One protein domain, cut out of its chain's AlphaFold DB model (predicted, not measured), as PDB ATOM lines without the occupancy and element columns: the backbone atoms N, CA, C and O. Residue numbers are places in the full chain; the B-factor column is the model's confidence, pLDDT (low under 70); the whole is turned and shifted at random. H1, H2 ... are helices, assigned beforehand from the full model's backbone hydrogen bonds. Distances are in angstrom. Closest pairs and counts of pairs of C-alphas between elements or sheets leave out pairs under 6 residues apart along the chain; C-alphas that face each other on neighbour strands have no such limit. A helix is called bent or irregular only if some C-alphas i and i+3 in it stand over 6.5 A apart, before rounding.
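What this domain is: This is residues 67 to 164 of the 177 residues of an uncharacterized protein of Candidatus Sungbacteria bacterium RIFCSPLOWO2_01_FULL_60_25 (UniProt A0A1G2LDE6). You are looking at crossed helices packed round one core helix, H6: H5 stands across its first residues, H1 crosses it, and H3 and the kinked H2 pack on it and on each other. Short H4 makes the turn from H3 to H5. The printed part has 98 residues with six named helices, H1 to H6 in chain order, and no named strand; the class is all helix. It is compact, with a radius of gyration of the C-alphas of 12.6 A, and only just flat, spanning 37 by 30 by 17 A.

Where its parts are: Start at His 67 and pass to C-alpha 74 at (-49.099, 28.434, 28.185), where H1 begins; it covers residues 74 to 83 and measures 14.1 A. H2, residues 85 to 102, measures 23.0 A; look near residue 92 for a kink of 70 degrees. H2 is irregular, with C-alphas 91 and 94 standing 7.9 A apart. H3, residues 108 to 120, measures 18.2 A, and H4, residues 122 to 125, measures 5.1 A. H5, residues 127 to 140, measures 20.9 A and is irregular too, with C-alphas 128 and 131 standing 7.4 A apart. Find C-alpha 144 at (-34.478, 34.930, 19.365); from there H6, residues 144 to 159, runs 21.9 A to C-alpha 159 at (-50.892, 49.165, 22.319).

How they stand to each other: Begin at the hub, H6, which touches four helices. H3 touches it at a steep tilt of 42 degrees, opposite ways; the closest C-alphas, of Ala 119 and Gly 152, are 4.8 A apart. H2 touches H6 at a steep tilt of 65 degrees, the same way, closest at the C-alphas of Ile 85 and Gly 151, 5.7 A. H1 is about perpendicular to H6 at 81 degrees and touches residues 147 to 151 of H6 alone, closest at the C-alphas of Leu 80 and Val 150, 6.1 A. H5 touches H6 with residues 133 to 137 alone, only just about perpendicular at 70.0 degrees, closest at the C-alphas of Ala 137 and Val 144, 5.3 A. Farther out, H1 touches H5, with the C-alphas of Ser 83 and Gly 136 closest at 3.8 A. H2 touches H3 with residues 96 to 100 alone, closest at the C-alphas of Val 100 and Val 115, 6.2 A. H4 is near H2, and H3 and H5 are apart. In H1, H3 and H6 every O i to N i+4 pair is within hydrogen-bond range, against 12 of 14 in H2 and 8 of 10 in H5; H4 is too short for such a pair.

The domain as a whole: Look for the two C-alphas farthest apart at Lys 106 and Lys 139, 37.4 A. The printed part has no cut, and the five links between helices are tight. The mean pLDDT of the printed part is 92.6; the model's confidence is low at residues 67 to 69, which are under 70.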
ATOM      1  N   HIS A  67     -55.100  31.122  14.997       65.06
ATOM      2  CA  HIS A  67     -56.350  31.880  14.985       65.06
ATOM      3  C   HIS A  67     -55.994  33.353  15.185       65.06
ATOM      4  O   HIS A  67     -55.324  33.676  16.155       65.06
ATOM      5  N   SER A  68     -56.352  34.227  14.236       60.19
ATOM      6  CA  SER A  68     -56.181  35.678  14.403       60.19
ATOM      7  C   SER A  68     -57.372  36.211  15.211       60.19
ATOM      8  O   SER A  68     -58.494  35.814  14.896       60.19
ATOM      9  N   PRO A  69     -57.141  37.054  16.232       68.50
ATOM     10  CA  PRO A  69     -55.823  37.498  16.688       68.50
ATOM     11  C   PRO A  69     -55.058  36.385  17.402       68.50
ATOM     12  O   PRO A  69     -55.596  35.726  18.296       68.50
ATOM     13  N   ARG A  70     -53.778  36.197  17.044       78.75
ATOM     14  CA  ARG A  70     -52.955  35.136  17.650       78.75
ATOM     15  C   ARG A  70     -52.806  35.394  19.143       78.75
ATOM     16  O   ARG A  70     -52.320  36.455  19.525       78.75
ATOM     17  N   ARG A  71     -53.196  34.445  19.990       85.38
ATOM     18  CA  ARG A  71     -53.018  34.539  21.447       85.38
ATOM     19  C   ARG A  71     -51.913  33.598  21.896       85.38
ATOM     20  O   ARG A  71     -51.793  32.497  21.361       85.38
ATOM     21  N   LEU A  72     -51.113  34.037  22.866       89.94
ATOM     22  CA  LEU A  72     -50.095  33.183  23.472       89.94
ATOM     23  C   LEU A  72     -50.765  31.997  24.173       89.94
ATOM     24  O   LEU A  72     -51.760  32.172  24.873       89.94
ATOM     25  N   ASN A  73     -50.209  30.803  23.992       89.62
ATOM     26  CA  ASN A  73     -50.543  29.636  24.808       89.62
ATOM     27  C   ASN A  73     -49.672  29.596  26.080       89.62
ATOM     28  O   ASN A  73     -48.809  30.453  26.277       89.62
ATOM     29  N   ASP A  74     -49.849  28.579  26.925       90.75
ATOM     30  CA  ASP A  74     -49.099  28.434  28.185       90.75
ATOM     31  C   ASP A  74     -47.575  28.442  27.985       90.75
ATOM     32  O   ASP A  74     -46.823  29.023  28.777       90.75
ATOM     33  N   TYR A  75     -47.103  27.849  26.886       91.00
ATOM     34  CA  TYR A  75     -45.689  27.859  26.524       91.00
ATOM     35  C   TYR A  75     -45.215  29.268  26.131       91.00
ATOM     36  O   TYR A  75     -44.195  29.742  26.634       91.00
ATOM     37  N   GLY A  76     -45.985  29.987  25.309       92.81
ATOM     38  CA  GLY A  76     -45.724  31.384  24.957       92.81
ATOM     39  C   GLY A  76     -45.720  32.316  26.174       92.81
ATOM     40  O   GLY A  76     -44.831  33.159  26.297       92.81
ATOM     41  N   ILE A  77     -46.645  32.123  27.117       94.69
ATOM     42  CA  ILE A  77     -46.698  32.862  28.391       94.69
ATOM     43  C   ILE A  77     -45.457  32.568  29.243       94.69
ATOM     44  O   ILE A  77     -44.872  33.477  29.835       94.69
ATOM     45  N   THR A  78     -45.005  31.313  29.272       95.00
ATOM     46  CA  THR A  78     -43.776  30.932  29.984       95.00
ATOM     47  C   THR A  78     -42.561  31.666  29.419       95.00
ATOM     48  O   THR A  78     -41.759  32.207  30.188       95.00
ATOM     49  N   ILE A  79     -42.442  31.752  28.089       96.19
ATOM     50  CA  ILE A  79     -41.370  32.512  27.428       96.19
ATOM     51  C   ILE A  79     -41.481  34.002  27.753       96.19
ATOM     52  O   ILE A  79     -40.470  34.610  28.113       96.19
ATOM     53  N   LEU A  80     -42.682  34.582  27.667       97.19
ATOM     54  CA  LEU A  80     -42.929  35.997  27.957       97.19
ATOM     55  C   LEU A  80     -42.400  36.379  29.345       97.19
ATOM     56  O   LEU A  80     -41.647  37.341  29.472       97.19
ATOM     57  N   ASN A  81     -42.737  35.578  30.358       96.69
ATOM     58  CA  ASN A  81     -42.388  35.845  31.753       96.69
ATOM     59  C   ASN A  81     -40.929  35.509  32.096       96.69
ATOM     60  O   ASN A  81     -40.377  36.043  33.054       96.69
ATOM     61  N   SER A  82     -40.297  34.596  31.352       95.12
ATOM     62  CA  SER A  82     -38.973  34.072  31.715       95.12
ATOM     63  C   SER A  82     -37.823  34.704  30.937       95.12
ATOM     64  O   SER A  82     -36.704  34.758  31.459       95.12
ATOM     65  N   SER A  83     -38.072  35.158  29.704       95.88
ATOM     66  CA  SER A  83     -37.037  35.660  28.786       95.88
ATOM     67  C   SER A  83     -36.610  37.105  29.050       95.88
ATOM     68  O   SER A  83     -35.549  37.510  28.586       95.88
ATOM     69  N   GLY A  84     -37.401  37.891  29.782       96.56
ATOM     70  CA  GLY A  84     -37.141  39.322  29.957       96.56
ATOM     71  C   GLY A  84     -37.671  40.203  28.814       96.56
ATOM     72  O   GLY A  84     -37.412  41.407  28.793       96.56
ATOM     73  N   ILE A  85     -38.360  39.614  27.822       97.62
ATOM     74  CA  ILE A  85     -38.910  40.356  26.675       97.62
ATOM     75  C   ILE A  85     -40.052  41.279  27.086       97.62
ATOM     76  O   ILE A  85     -40.187  42.359  26.521       97.62
ATOM     77  N   LYS A  86     -40.853  40.885  28.079       97.62
ATOM     78  CA  LYS A  86     -41.968  41.691  28.577       97.62
ATOM     79  C   LYS A  86     -41.478  43.063  29.042       97.62
ATOM     80  O   LYS A  86     -41.994  44.087  28.605       97.62
ATOM     81  N   GLU A  87     -40.424  43.070  29.849       97.69
ATOM     82  CA  GLU A  87     -39.798  44.267  30.400       97.69
ATOM     83  C   GLU A  87     -39.169  45.119  29.298       97.69
ATOM     84  O   GLU A  87     -39.288  46.338  29.324       97.69
ATOM     85  N   VAL A  88     -38.530  44.490  28.303       97.44
ATOM     86  CA  VAL A  88     -37.993  45.206  27.134       97.44
ATOM     87  C   VAL A  88     -39.112  45.912  26.362       97.44
ATOM     88  O   VAL A  88     -38.962  47.075  25.990       97.44
ATOM     89  N   ILE A  89     -40.235  45.231  26.126       97.88
ATOM     90  CA  ILE A  89     -41.380  45.800  25.407       97.88
ATOM     91  C   ILE A  89     -42.011  46.950  26.194       97.88
ATOM     92  O   ILE A  89     -42.322  47.981  25.603       97.88
ATOM     93  N   GLU A  90     -42.169  46.810  27.509       97.50
ATOM     94  CA  GLU A  90     -42.689  47.881  28.365       97.50
ATOM     95  C   GLU A  90     -41.757  49.097  28.384       97.50
ATOM     96  O   GLU A  90     -42.212  50.224  28.182       97.50
ATOM     97  N   GLU A  91     -40.449  48.874  28.537       97.62
ATOM     98  CA  GLU A  91     -39.425  49.923  28.527       97.62
ATOM     99  C   GLU A  91     -39.405  50.686  27.194       97.62
ATOM    100  O   GLU A  91     -39.339  51.917  27.169       97.62
ATOM    101  N   LYS A  92     -39.493  49.969  26.067       97.06
ATOM    102  CA  LYS A  92     -39.459  50.565  24.723       97.06
ATOM    103  C   LYS A  92     -40.849  50.907  24.170       97.06
ATOM    104  O   LYS A  92     -40.933  51.369  23.029       97.06
ATOM    105  N   LYS A  93     -41.934  50.757  24.951       96.69
ATOM    106  CA  LYS A  93     -43.334  50.896  24.491       96.69
ATOM    107  C   LYS A  93     -43.550  52.163  23.670       96.69
ATOM    108  O   LYS A  93     -44.104  52.099  22.578       96.69
ATOM    109  N   SER A  94     -43.104  53.313  24.181       95.88
ATOM    110  CA  SER A  94     -43.325  54.601  23.512       95.88
ATOM    111  C   SER A  94     -42.647  54.680  22.144       95.88
ATOM    112  O   SER A  94     -43.230  55.234  21.214       95.88
ATOM    113  N   VAL A  95     -41.432  54.144  22.011       96.31
ATOM    114  CA  VAL A  95     -40.696  54.132  20.737       96.31
ATOM    115  C   VAL A  95     -41.419  53.232  19.740       96.31
ATOM    116  O   VAL A  95     -41.694  53.646  18.615       96.31
ATOM    117  N   LEU A  96     -41.792  52.030  20.175       96.88
ATOM    118  CA  LEU A  96     -42.455  51.036  19.334       96.88
ATOM    119  C   LEU A  96     -43.847  51.499  18.886       96.88
ATOM    120  O   LEU A  96     -44.192  51.357  17.717       96.88
ATOM    121  N   LEU A  97     -44.619  52.127  19.776       96.00
ATOM    122  CA  LEU A  97     -45.914  52.717  19.435       96.00
ATOM    123  C   LEU A  97     -45.779  53.800  18.360       96.00
ATOM    124  O   LEU A  97     -46.573  53.836  17.421       96.00
ATOM    125  N   ASN A  98     -44.775  54.671  18.472       96.06
ATOM    126  CA  ASN A  98     -44.550  55.723  17.485       96.06
ATOM    127  C   ASN A  98     -44.172  55.149  16.114       96.06
ATOM    128  O   ASN A  98     -44.672  55.639  15.104       96.06
ATOM    129  N   LEU A  99     -43.358  54.088  16.077       96.00
ATOM    130  CA  LEU A  99     -43.038  53.376  14.836       96.00
ATOM    131  C   LEU A  99     -44.298  52.789  14.187       96.00
ATOM    132  O   LEU A  99     -44.517  52.981  12.997       96.00
ATOM    133  N   VAL A 100     -45.172  52.155  14.971       94.81
ATOM    134  CA  VAL A 100     -46.433  51.591  14.458       94.81
ATOM    135  C   VAL A 100     -47.372  52.687  13.944       94.81
ATOM    136  O   VAL A 100     -47.990  52.525  12.894       94.81
ATOM    137  N   LYS A 101     -47.467  53.825  14.642       92.88
ATOM    138  CA  LYS A 101     -48.282  54.970  14.201       92.88
ATOM    139  C   LYS A 101     -47.762  55.593  12.906       92.88
ATOM    140  O   LYS A 101     -48.569  56.045  12.096       92.88
ATOM    141  N   ALA A 102     -46.446  55.600  12.691       93.88
ATOM    142  CA  ALA A 102     -45.837  56.151  11.481       93.88
ATOM    143  C   ALA A 102     -46.222  55.378  10.205       93.88
ATOM    144  O   ALA A 102     -46.266  55.964   9.127       93.88
ATOM    145  N   GLU A 103     -46.571  54.096  10.333       91.44
ATOM    146  CA  GLU A 103     -47.000  53.230   9.224       91.44
ATOM    147  C   GLU A 103     -48.476  53.437   8.815       91.44
ATOM    148  O   GLU A 103     -48.953  52.805   7.876       91.44
ATOM    149  N   ASN A 104     -49.211  54.334   9.490       85.81
ATOM    150  CA  ASN A 104     -50.583  54.736   9.145       85.81
ATOM    151  C   ASN A 104     -51.553  53.553   8.922       85.81
ATOM    152  O   ASN A 104     -52.202  53.420   7.879       85.81
ATOM    153  N   VAL A 105     -51.626  52.672   9.921       86.81
ATOM    154  CA  VAL A 105     -52.471  51.468   9.912       86.81
ATOM    155  C   VAL A 105     -53.961  51.819   9.830       86.81
ATOM    156  O   VAL A 105     -54.446  52.692  10.547       86.81
ATOM    157  N   LYS A 106     -54.702  51.142   8.944       84.19
ATOM    158  CA  LYS A 106     -56.098  51.497   8.611       84.19
ATOM    159  C   LYS A 106     -57.147  50.625   9.286       84.19
ATOM    160  O   LYS A 106     -58.287  51.047   9.448       84.19
ATOM    161  N   ASN A 107     -56.786  49.393   9.616       83.12
ATOM    162  CA  ASN A 107     -57.669  48.420  10.245       83.12
ATOM    163  C   ASN A 107     -56.870  47.543  11.218       83.12
ATOM    164  O   ASN A 107     -55.639  47.565  11.235       83.12
ATOM    165  N   ALA A 108     -57.586  46.758  12.020       83.38
ATOM    166  CA  ALA A 108     -56.996  45.952  13.078       83.38
ATOM    167  C   ALA A 108     -56.066  44.835  12.555       83.38
ATOM    168  O   ALA A 108     -55.090  44.490  13.217       83.38
ATOM    169  N   TYR A 109     -56.320  44.300  11.355       82.44
ATOM    170  CA  TYR A 109     -55.451  43.297  10.733       82.44
ATOM    171  C   TYR A 109     -54.118  43.912  10.287       82.44
ATOM    172  O   TYR A 109     -53.052  43.380  10.604       82.44
ATOM    173  N   ASP A 110     -54.170  45.065   9.617       84.62
ATOM    174  CA  ASP A 110     -52.979  45.828   9.234       84.62
ATOM    175  C   ASP A 110     -52.182  46.226  10.478       84.62
ATOM    176  O   ASP A 110     -50.960  46.091  10.505       84.62
ATOM    177  N   ALA A 111     -52.871  46.646  11.544       88.50
ATOM    178  CA  ALA A 111     -52.243  46.935  12.824       88.50
ATOM    179  C   ALA A 111     -51.528  45.704  13.399       88.50
ATOM    180  O   ALA A 111     -50.368  45.818  13.784       88.50
ATOM    181  N   GLU A 112     -52.148  44.519  13.407       89.19
ATOM    182  CA  GLU A 112     -51.495  43.284  13.868       89.19
ATOM    183  C   GLU A 112     -50.216  42.990  13.063       89.19
ATOM    184  O   GLU A 112     -49.156  42.777  13.655       89.19
ATOM    185  N   GLN A 113     -50.280  43.032  11.728       88.81
ATOM    186  CA  GLN A 113     -49.111  42.779  10.873       88.81
ATOM    187  C   GLN A 113     -47.989  43.793  11.118       88.81
ATOM    188  O   GLN A 113     -46.824  43.409  11.269       88.81
ATOM    189  N   THR A 114     -48.333  45.076  11.210       92.94
ATOM    190  CA  THR A 114     -47.372  46.150  11.469       92.94
ATOM    191  C   THR A 114     -46.718  45.994  12.834       92.94
ATOM    192  O   THR A 114     -45.494  46.077  12.934       92.94
ATOM    193  N   VAL A 115     -47.489  45.700  13.882       94.44
ATOM    194  CA  VAL A 115     -46.946  45.499  15.231       94.44
ATOM    195  C   VAL A 115     -45.967  44.330  15.271       94.44
ATOM    196  O   VAL A 115     -44.868  44.466  15.813       94.44
ATOM    197  N   LEU A 116     -46.325  43.196  14.667       93.81
ATOM    198  CA  LEU A 116     -45.442  42.030  14.615       93.81
ATOM    199  C   LEU A 116     -44.168  42.313  13.808       93.81
ATOM    200  O   LEU A 116     -43.089  41.859  14.188       93.81
ATOM    201  N   SER A 117     -44.269  43.088  12.725       94.50
ATOM    202  CA  SER A 117     -43.120  43.518  11.923       94.50
ATOM    203  C   SER A 117     -42.172  44.427  12.716       94.50
ATOM    204  O   SER A 117     -40.967  44.172  12.757       94.50
ATOM    205  N   VAL A 118     -42.712  45.436  13.409       96.00
ATOM    206  CA  VAL A 118     -41.938  46.352  14.268       96.00
ATOM    207  C   VAL A 118     -41.256  45.587  15.402       96.00
ATOM    208  O   VAL A 118     -40.068  45.785  15.650       96.00
ATOM    209  N   ALA A 119     -41.964  44.661  16.053       95.94
ATOM    210  CA  ALA A 119     -41.386  43.823  17.100       95.94
ATOM    211  C   ALA A 119     -40.276  42.907  16.566       95.94
ATOM    212  O   ALA A 119     -39.233  42.775  17.201       95.94
ATOM    213  N   LYS A 120     -40.441  42.318  15.375       95.25
ATOM    214  CA  LYS A 120     -39.393  41.504  14.737       95.25
ATOM    215  C   LYS A 120     -38.120  42.311  14.461       95.25
ATOM    216  O   LYS A 120     -37.022  41.776  14.580       95.25
ATOM    217  N   LYS A 121     -38.259  43.596  14.132       96.19
ATOM    218  CA  LYS A 121     -37.145  44.526  13.890       96.19
ATOM    219  C   LYS A 121     -36.689  45.275  15.142       96.19
ATOM    220  O   LYS A 121     -35.884  46.197  15.047       96.19
ATOM    221  N   LEU A 122     -37.143  44.874  16.329       95.56
ATOM    222  CA  LEU A 122     -36.731  45.483  17.595       95.56
ATOM    223  C   LEU A 122     -35.197  45.619  17.738       95.56
ATOM    224  O   LEU A 122     -34.764  46.697  18.135       95.56
ATOM    225  N   PRO A 123     -34.358  44.624  17.371       95.56
ATOM    226  CA  PRO A 123     -32.898  44.775  17.370       95.56
ATOM    227  C   PRO A 123     -32.357  45.916  16.496       95.56
ATOM    228  O   PRO A 123     -31.314  46.481  16.808       95.56
ATOM    229  N   GLU A 124     -33.040  46.242  15.396       95.75
ATOM    230  CA  GLU A 124     -32.653  47.324  14.483       95.75
ATOM    231  C   GLU A 124     -33.053  48.687  15.059       95.75
ATOM    232  O   GLU A 124     -32.295  49.651  14.981       95.75
ATOM    233  N   HIS A 125     -34.237  48.763  15.673       91.62
ATOM    234  CA  HIS A 125     -34.777  49.993  16.258       91.62
ATOM    235  C   HIS A 125     -34.188  50.327  17.635       91.62
ATOM    236  O   HIS A 125     -34.112  51.496  18.010       91.62
ATOM    237  N   CYS A 126     -33.793  49.311  18.402       93.44
ATOM    238  CA  CYS A 126     -33.243  49.431  19.752       93.44
ATOM    239  C   CYS A 126     -32.039  48.485  19.921       93.44
ATOM    240  O   CYS A 126     -32.166  47.432  20.549       93.44
ATOM    241  N   PRO A 127     -30.857  48.816  19.366       94.69
ATOM    242  CA  PRO A 127     -29.699  47.916  19.386       94.69
ATOM    243  C   PRO A 127     -29.194  47.561  20.792       94.69
ATOM    244  O   PRO A 127     -28.566  46.520  20.984       94.69
ATOM    245  N   ASP A 128     -29.495  48.391  21.793       95.06
ATOM    246  CA  ASP A 128     -29.125  48.190  23.197       95.06
ATOM    247  C   ASP A 128     -29.772  46.946  23.831       95.06
ATOM    248  O   ASP A 128     -29.277  46.427  24.832       95.06
ATOM    249  N   VAL A 129     -30.853  46.424  23.245       95.06
ATOM    250  CA  VAL A 129     -31.593  45.284  23.808       95.06
ATOM    251  C   VAL A 129     -31.113  43.931  23.272       95.06
ATOM    252  O   VAL A 129     -31.542  42.892  23.776       95.06
ATOM    253  N   ILE A 130     -30.208  43.908  22.284       95.62
ATOM    254  CA  ILE A 130     -29.769  42.689  21.578       95.62
ATOM    255  C   ILE A 130     -29.246  41.621  22.541       95.62
ATOM    256  O   ILE A 130     -29.637  40.455  22.448       95.62
ATOM    257  N   ASP A 131     -28.382  42.001  23.480       96.19
ATOM    258  CA  ASP A 131     -27.786  41.040  24.410       96.19
ATOM    259  C   ASP A 131     -28.819  40.495  25.400       96.19
ATOM    260  O   ASP A 131     -28.807  39.303  25.712       96.19
ATOM    261  N   ARG A 132     -29.787  41.327  25.813       96.31
ATOM    262  CA  ARG A 132     -30.920  40.894  26.648       96.31
ATOM    263  C   ARG A 132     -31.799  39.891  25.907       96.31
ATOM    264  O   ARG A 132     -32.169  38.875  26.488       96.31
ATOM    265  N   LEU A 133     -32.081  40.126  24.624       95.69
ATOM    266  CA  LEU A 133     -32.849  39.198  23.788       95.69
ATOM    267  C   LEU A 133     -32.143  37.848  23.639       95.69
ATOM    268  O   LEU A 133     -32.771  36.802  23.804       95.69
ATOM    269  N   LYS A 134     -30.832  37.856  23.370       96.38
ATOM    270  CA  LYS A 134     -30.025  36.630  23.263       96.38
ATOM    271  C   LYS A 134     -29.979  35.865  24.583       96.38
ATOM    272  O   LYS A 134     -30.174  34.651  24.587       96.38
ATOM    273  N   ALA A 135     -29.765  36.563  25.698       96.44
ATOM    274  CA  ALA A 135     -29.770  35.961  27.028       96.44
ATOM    275  C   ALA A 135     -31.144  35.363  27.378       96.44
ATOM    276  O   ALA A 135     -31.223  34.245  27.885       96.44
ATOM    277  N   GLY A 136     -32.227  36.073  27.055       95.88
ATOM    278  CA  GLY A 136     -33.600  35.603  27.232       95.88
ATOM    279  C   GLY A 136     -33.921  34.352  26.418       95.88
ATOM    280  O   GLY A 136     -34.504  33.398  26.942       95.88
ATOM    281  N   ALA A 137     -33.497  34.332  25.153       95.44
ATOM    282  CA  ALA A 137     -33.622  33.178  24.267       95.44
ATOM    283  C   ALA A 137     -32.869  31.964  24.834       95.44
ATOM    284  O   ALA A 137     -33.459  30.903  25.032       95.44
ATOM    285  N   PHE A 138     -31.605  32.153  25.225       95.75
ATOM    286  CA  PHE A 138     -30.800  31.108  25.856       95.75
ATOM    287  C   PHE A 138     -31.448  30.558  27.136       95.75
ATOM    288  O   PHE A 138     -31.577  29.346  27.292       95.75
ATOM    289  N   LYS A 139     -31.920  31.438  28.027       95.50
ATOM    290  CA  LYS A 139     -32.549  31.060  29.304       95.50
ATOM    291  C   LYS A 139     -33.817  30.224  29.124       95.50
ATOM    292  O   LYS A 139     -34.103  29.362  29.948       95.50
ATOM    293  N   THR A 140     -34.587  30.497  28.078       92.88
ATOM    294  CA  THR A 140     -35.856  29.806  27.808       92.88
ATOM    295  C   THR A 140     -35.699  28.594  26.893       92.88
ATOM    296  O   THR A 140     -36.673  27.881  26.668       92.88
ATOM    297  N   GLY A 141     -34.496  28.347  26.361       91.88
ATOM    298  CA  GLY A 141     -34.263  27.313  25.351       91.88
ATOM    299  C   GLY A 141     -34.936  27.612  24.005       91.88
ATOM    300  O   GLY A 141     -35.062  26.719  23.169       91.88
ATOM    301  N   ALA A 142     -35.385  28.851  23.794       92.00
ATOM    302  CA  ALA A 142     -36.016  29.307  22.564       92.00
ATOM    303  C   ALA A 142     -34.996  30.012  21.656       92.00
ATOM    304  O   ALA A 142     -33.918  30.416  22.091       92.00
ATOM    305  N   ASN A 143     -35.332  30.194  20.378       93.94
ATOM    306  CA  ASN A 143     -34.561  31.080  19.506       93.94
ATOM    307  C   ASN A 143     -35.019  32.543  19.677       93.94
ATOM    308  O   ASN A 143     -36.106  32.816  20.192       93.94
ATOM    309  N   VAL A 144     -34.186  33.491  19.238       94.81
ATOM    310  CA  VAL A 144     -34.478  34.930  19.365       94.81
ATOM    311  C   VAL A 144     -35.764  35.309  18.627       94.81
ATOM    312  O   VAL A 144     -36.563  36.064  19.170       94.81
ATOM    313  N   ASP A 145     -36.023  34.730  17.453       94.62
ATOM    314  CA  ASP A 145     -37.249  34.988  16.684       94.62
ATOM    315  C   ASP A 145     -38.523  34.610  17.454       94.62
ATOM    316  O   ASP A 145     -39.522  35.325  17.394       94.62
ATOM    317  N   THR A 146     -38.489  33.522  18.227       94.00
ATOM    318  CA  THR A 146     -39.601  33.104  19.091       94.00
ATOM    319  C   THR A 146     -39.817  34.106  20.212       94.00
ATOM    320  O   THR A 146     -40.954  34.488  20.480       94.00
ATOM    321  N   VAL A 147     -38.738  34.573  20.845       96.62
ATOM    322  CA  VAL A 147     -38.817  35.601  21.891       96.62
ATOM    323  C   VAL A 147     -39.400  36.899  21.325       96.62
ATOM    324  O   VAL A 147     -40.307  37.471  21.924       96.62
ATOM    325  N   LEU A 148     -38.947  37.329  20.144       97.00
ATOM    326  CA  LEU A 148     -39.455  38.519  19.458       97.00
ATOM    327  C   LEU A 148     -40.926  38.378  19.054       97.00
ATOM    328  O   LEU A 148     -41.688  39.324  19.226       97.00
ATOM    329  N   LEU A 149     -41.350  37.208  18.570       95.50
ATOM    330  CA  LEU A 149     -42.758  36.938  18.267       95.50
ATOM    331  C   LEU A 149     -43.629  37.045  19.522       95.50
ATOM    332  O   LEU A 149     -44.672  37.695  19.491       95.50
ATOM    333  N   VAL A 150     -43.194  36.427  20.622       96.25
ATOM    334  CA  VAL A 150     -43.893  36.491  21.911       96.25
ATOM    335  C   VAL A 150     -43.991  37.940  22.395       96.25
ATOM    336  O   VAL A 150     -45.073  38.391  22.776       96.25
ATOM    337  N   GLY A 151     -42.895  38.695  22.299       96.94
ATOM    338  CA  GLY A 151     -42.870  40.127  22.587       96.94
ATOM    339  C   GLY A 151     -43.794  40.941  21.682       96.94
ATOM    340  O   GLY A 151     -44.463  41.846  22.164       96.94
ATOM    341  N   GLY A 152     -43.884  40.604  20.396       96.25
ATOM    342  CA  GLY A 152     -44.762  41.276  19.437       96.25
ATOM    343  C   GLY A 152     -46.245  41.045  19.708       96.25
ATOM    344  O   GLY A 152     -47.028  41.988  19.635       96.25
ATOM    345  N   ILE A 153     -46.635  39.821  20.074       94.69
ATOM    346  CA  ILE A 153     -48.017  39.517  20.480       94.69
ATOM    347  C   ILE A 153     -48.366  40.275  21.765       94.69
ATOM    348  O   ILE A 153     -49.426  40.888  21.845       94.69
ATOM    349  N   TYR A 154     -47.449  40.311  22.734       96.06
ATOM    350  CA  TYR A 154     -47.638  41.101  23.948       96.06
ATOM    351  C   TYR A 154     -47.735  42.607  23.661       96.06
ATOM    352  O   TYR A 154     -48.636  43.277  24.164       96.06
ATOM    353  N   LEU A 155     -46.849  43.142  22.814       96.44
ATOM    354  CA  LEU A 155     -46.872  44.541  22.385       96.44
ATOM    355  C   LEU A 155     -48.212  44.893  21.739       96.44
ATOM    356  O   LEU A 155     -48.775  45.930  22.073       96.44
ATOM    357  N   ARG A 156     -48.722  44.034  20.847       93.75
ATOM    358  CA  ARG A 156     -50.024  44.203  20.191       93.75
ATOM    359  C   ARG A 156     -51.113  44.428  21.225       93.75
ATOM    360  O   ARG A 156     -51.780  45.457  21.183       93.75
ATOM    361  N   ASP A 157     -51.239  43.509  22.173       92.69
ATOM    362  CA  ASP A 157     -52.274  43.580  23.206       92.69
ATOM    363  C   ASP A 157     -52.112  44.837  24.080       92.69
ATOM    364  O   ASP A 157     -53.099  45.441  24.496       92.69
ATOM    365  N   LEU A 158     -50.870  45.282  24.294       93.56
ATOM    366  CA  LEU A 158     -50.542  46.465  25.087       93.56
ATOM    367  C   LEU A 158     -50.859  47.803  24.394       93.56
ATOM    368  O   LEU A 158     -51.146  48.777  25.095       93.56
ATOM    369  N   ILE A 159     -50.759  47.891  23.061       94.00
ATOM    370  CA  ILE A 159     -50.892  49.165  22.319       94.00
ATOM    371  C   ILE A 159     -52.135  49.270  21.441       94.00
ATOM    372  O   ILE A 159     -52.437  50.355  20.953       94.00
ATOM    373  N   PHE A 160     -52.863  48.179  21.224       90.81
ATOM    374  CA  PHE A 160     -54.105  48.198  20.449       90.81
ATOM    375  C   PHE A 160     -55.122  49.240  20.941       90.81
ATOM    376  O   PHE A 160     -55.608  50.012  20.108       90.81
ATOM    377  N   PRO A 161     -55.357  49.383  22.263       90.12
ATOM    378  CA  PRO A 161     -56.204  50.455  22.783       90.12
ATOM    379  C   PRO A 161     -55.694  51.858  22.414       90.12
ATOM    380  O   PRO A 161     -56.487  52.730  22.066       90.12
ATOM    381  N   ASP A 162     -54.371  52.066  22.410       90.50
ATOM    382  CA  ASP A 162     -53.725  53.344  22.058       90.50
ATOM    383  C   ASP A 162     -53.808  53.671  20.550       90.50
ATOM    384  O   ASP A 162     -53.553  54.812  20.137       90.50
ATOM    385  N   LEU A 163     -54.120  52.667  19.724       87.56
ATOM    386  CA  LEU A 163     -54.368  52.773  18.283       87.56
ATOM    387  C   LEU A 163     -55.865  52.879  17.951       87.56
ATOM    388  O   LEU A 163     -56.209  53.079  16.789       87.56
ATOM    389  N   GLY A 164     -56.746  52.771  18.950       86.81
ATOM    390  CA  GLY A 164     -58.196  52.790  18.756       86.81
ATOM    391  C   GLY A 164     -58.773  51.471  18.234       86.81
ATOM    392  O   GLY A 164     -59.880  51.478  17.704       86.81
TER     393      GLY A 164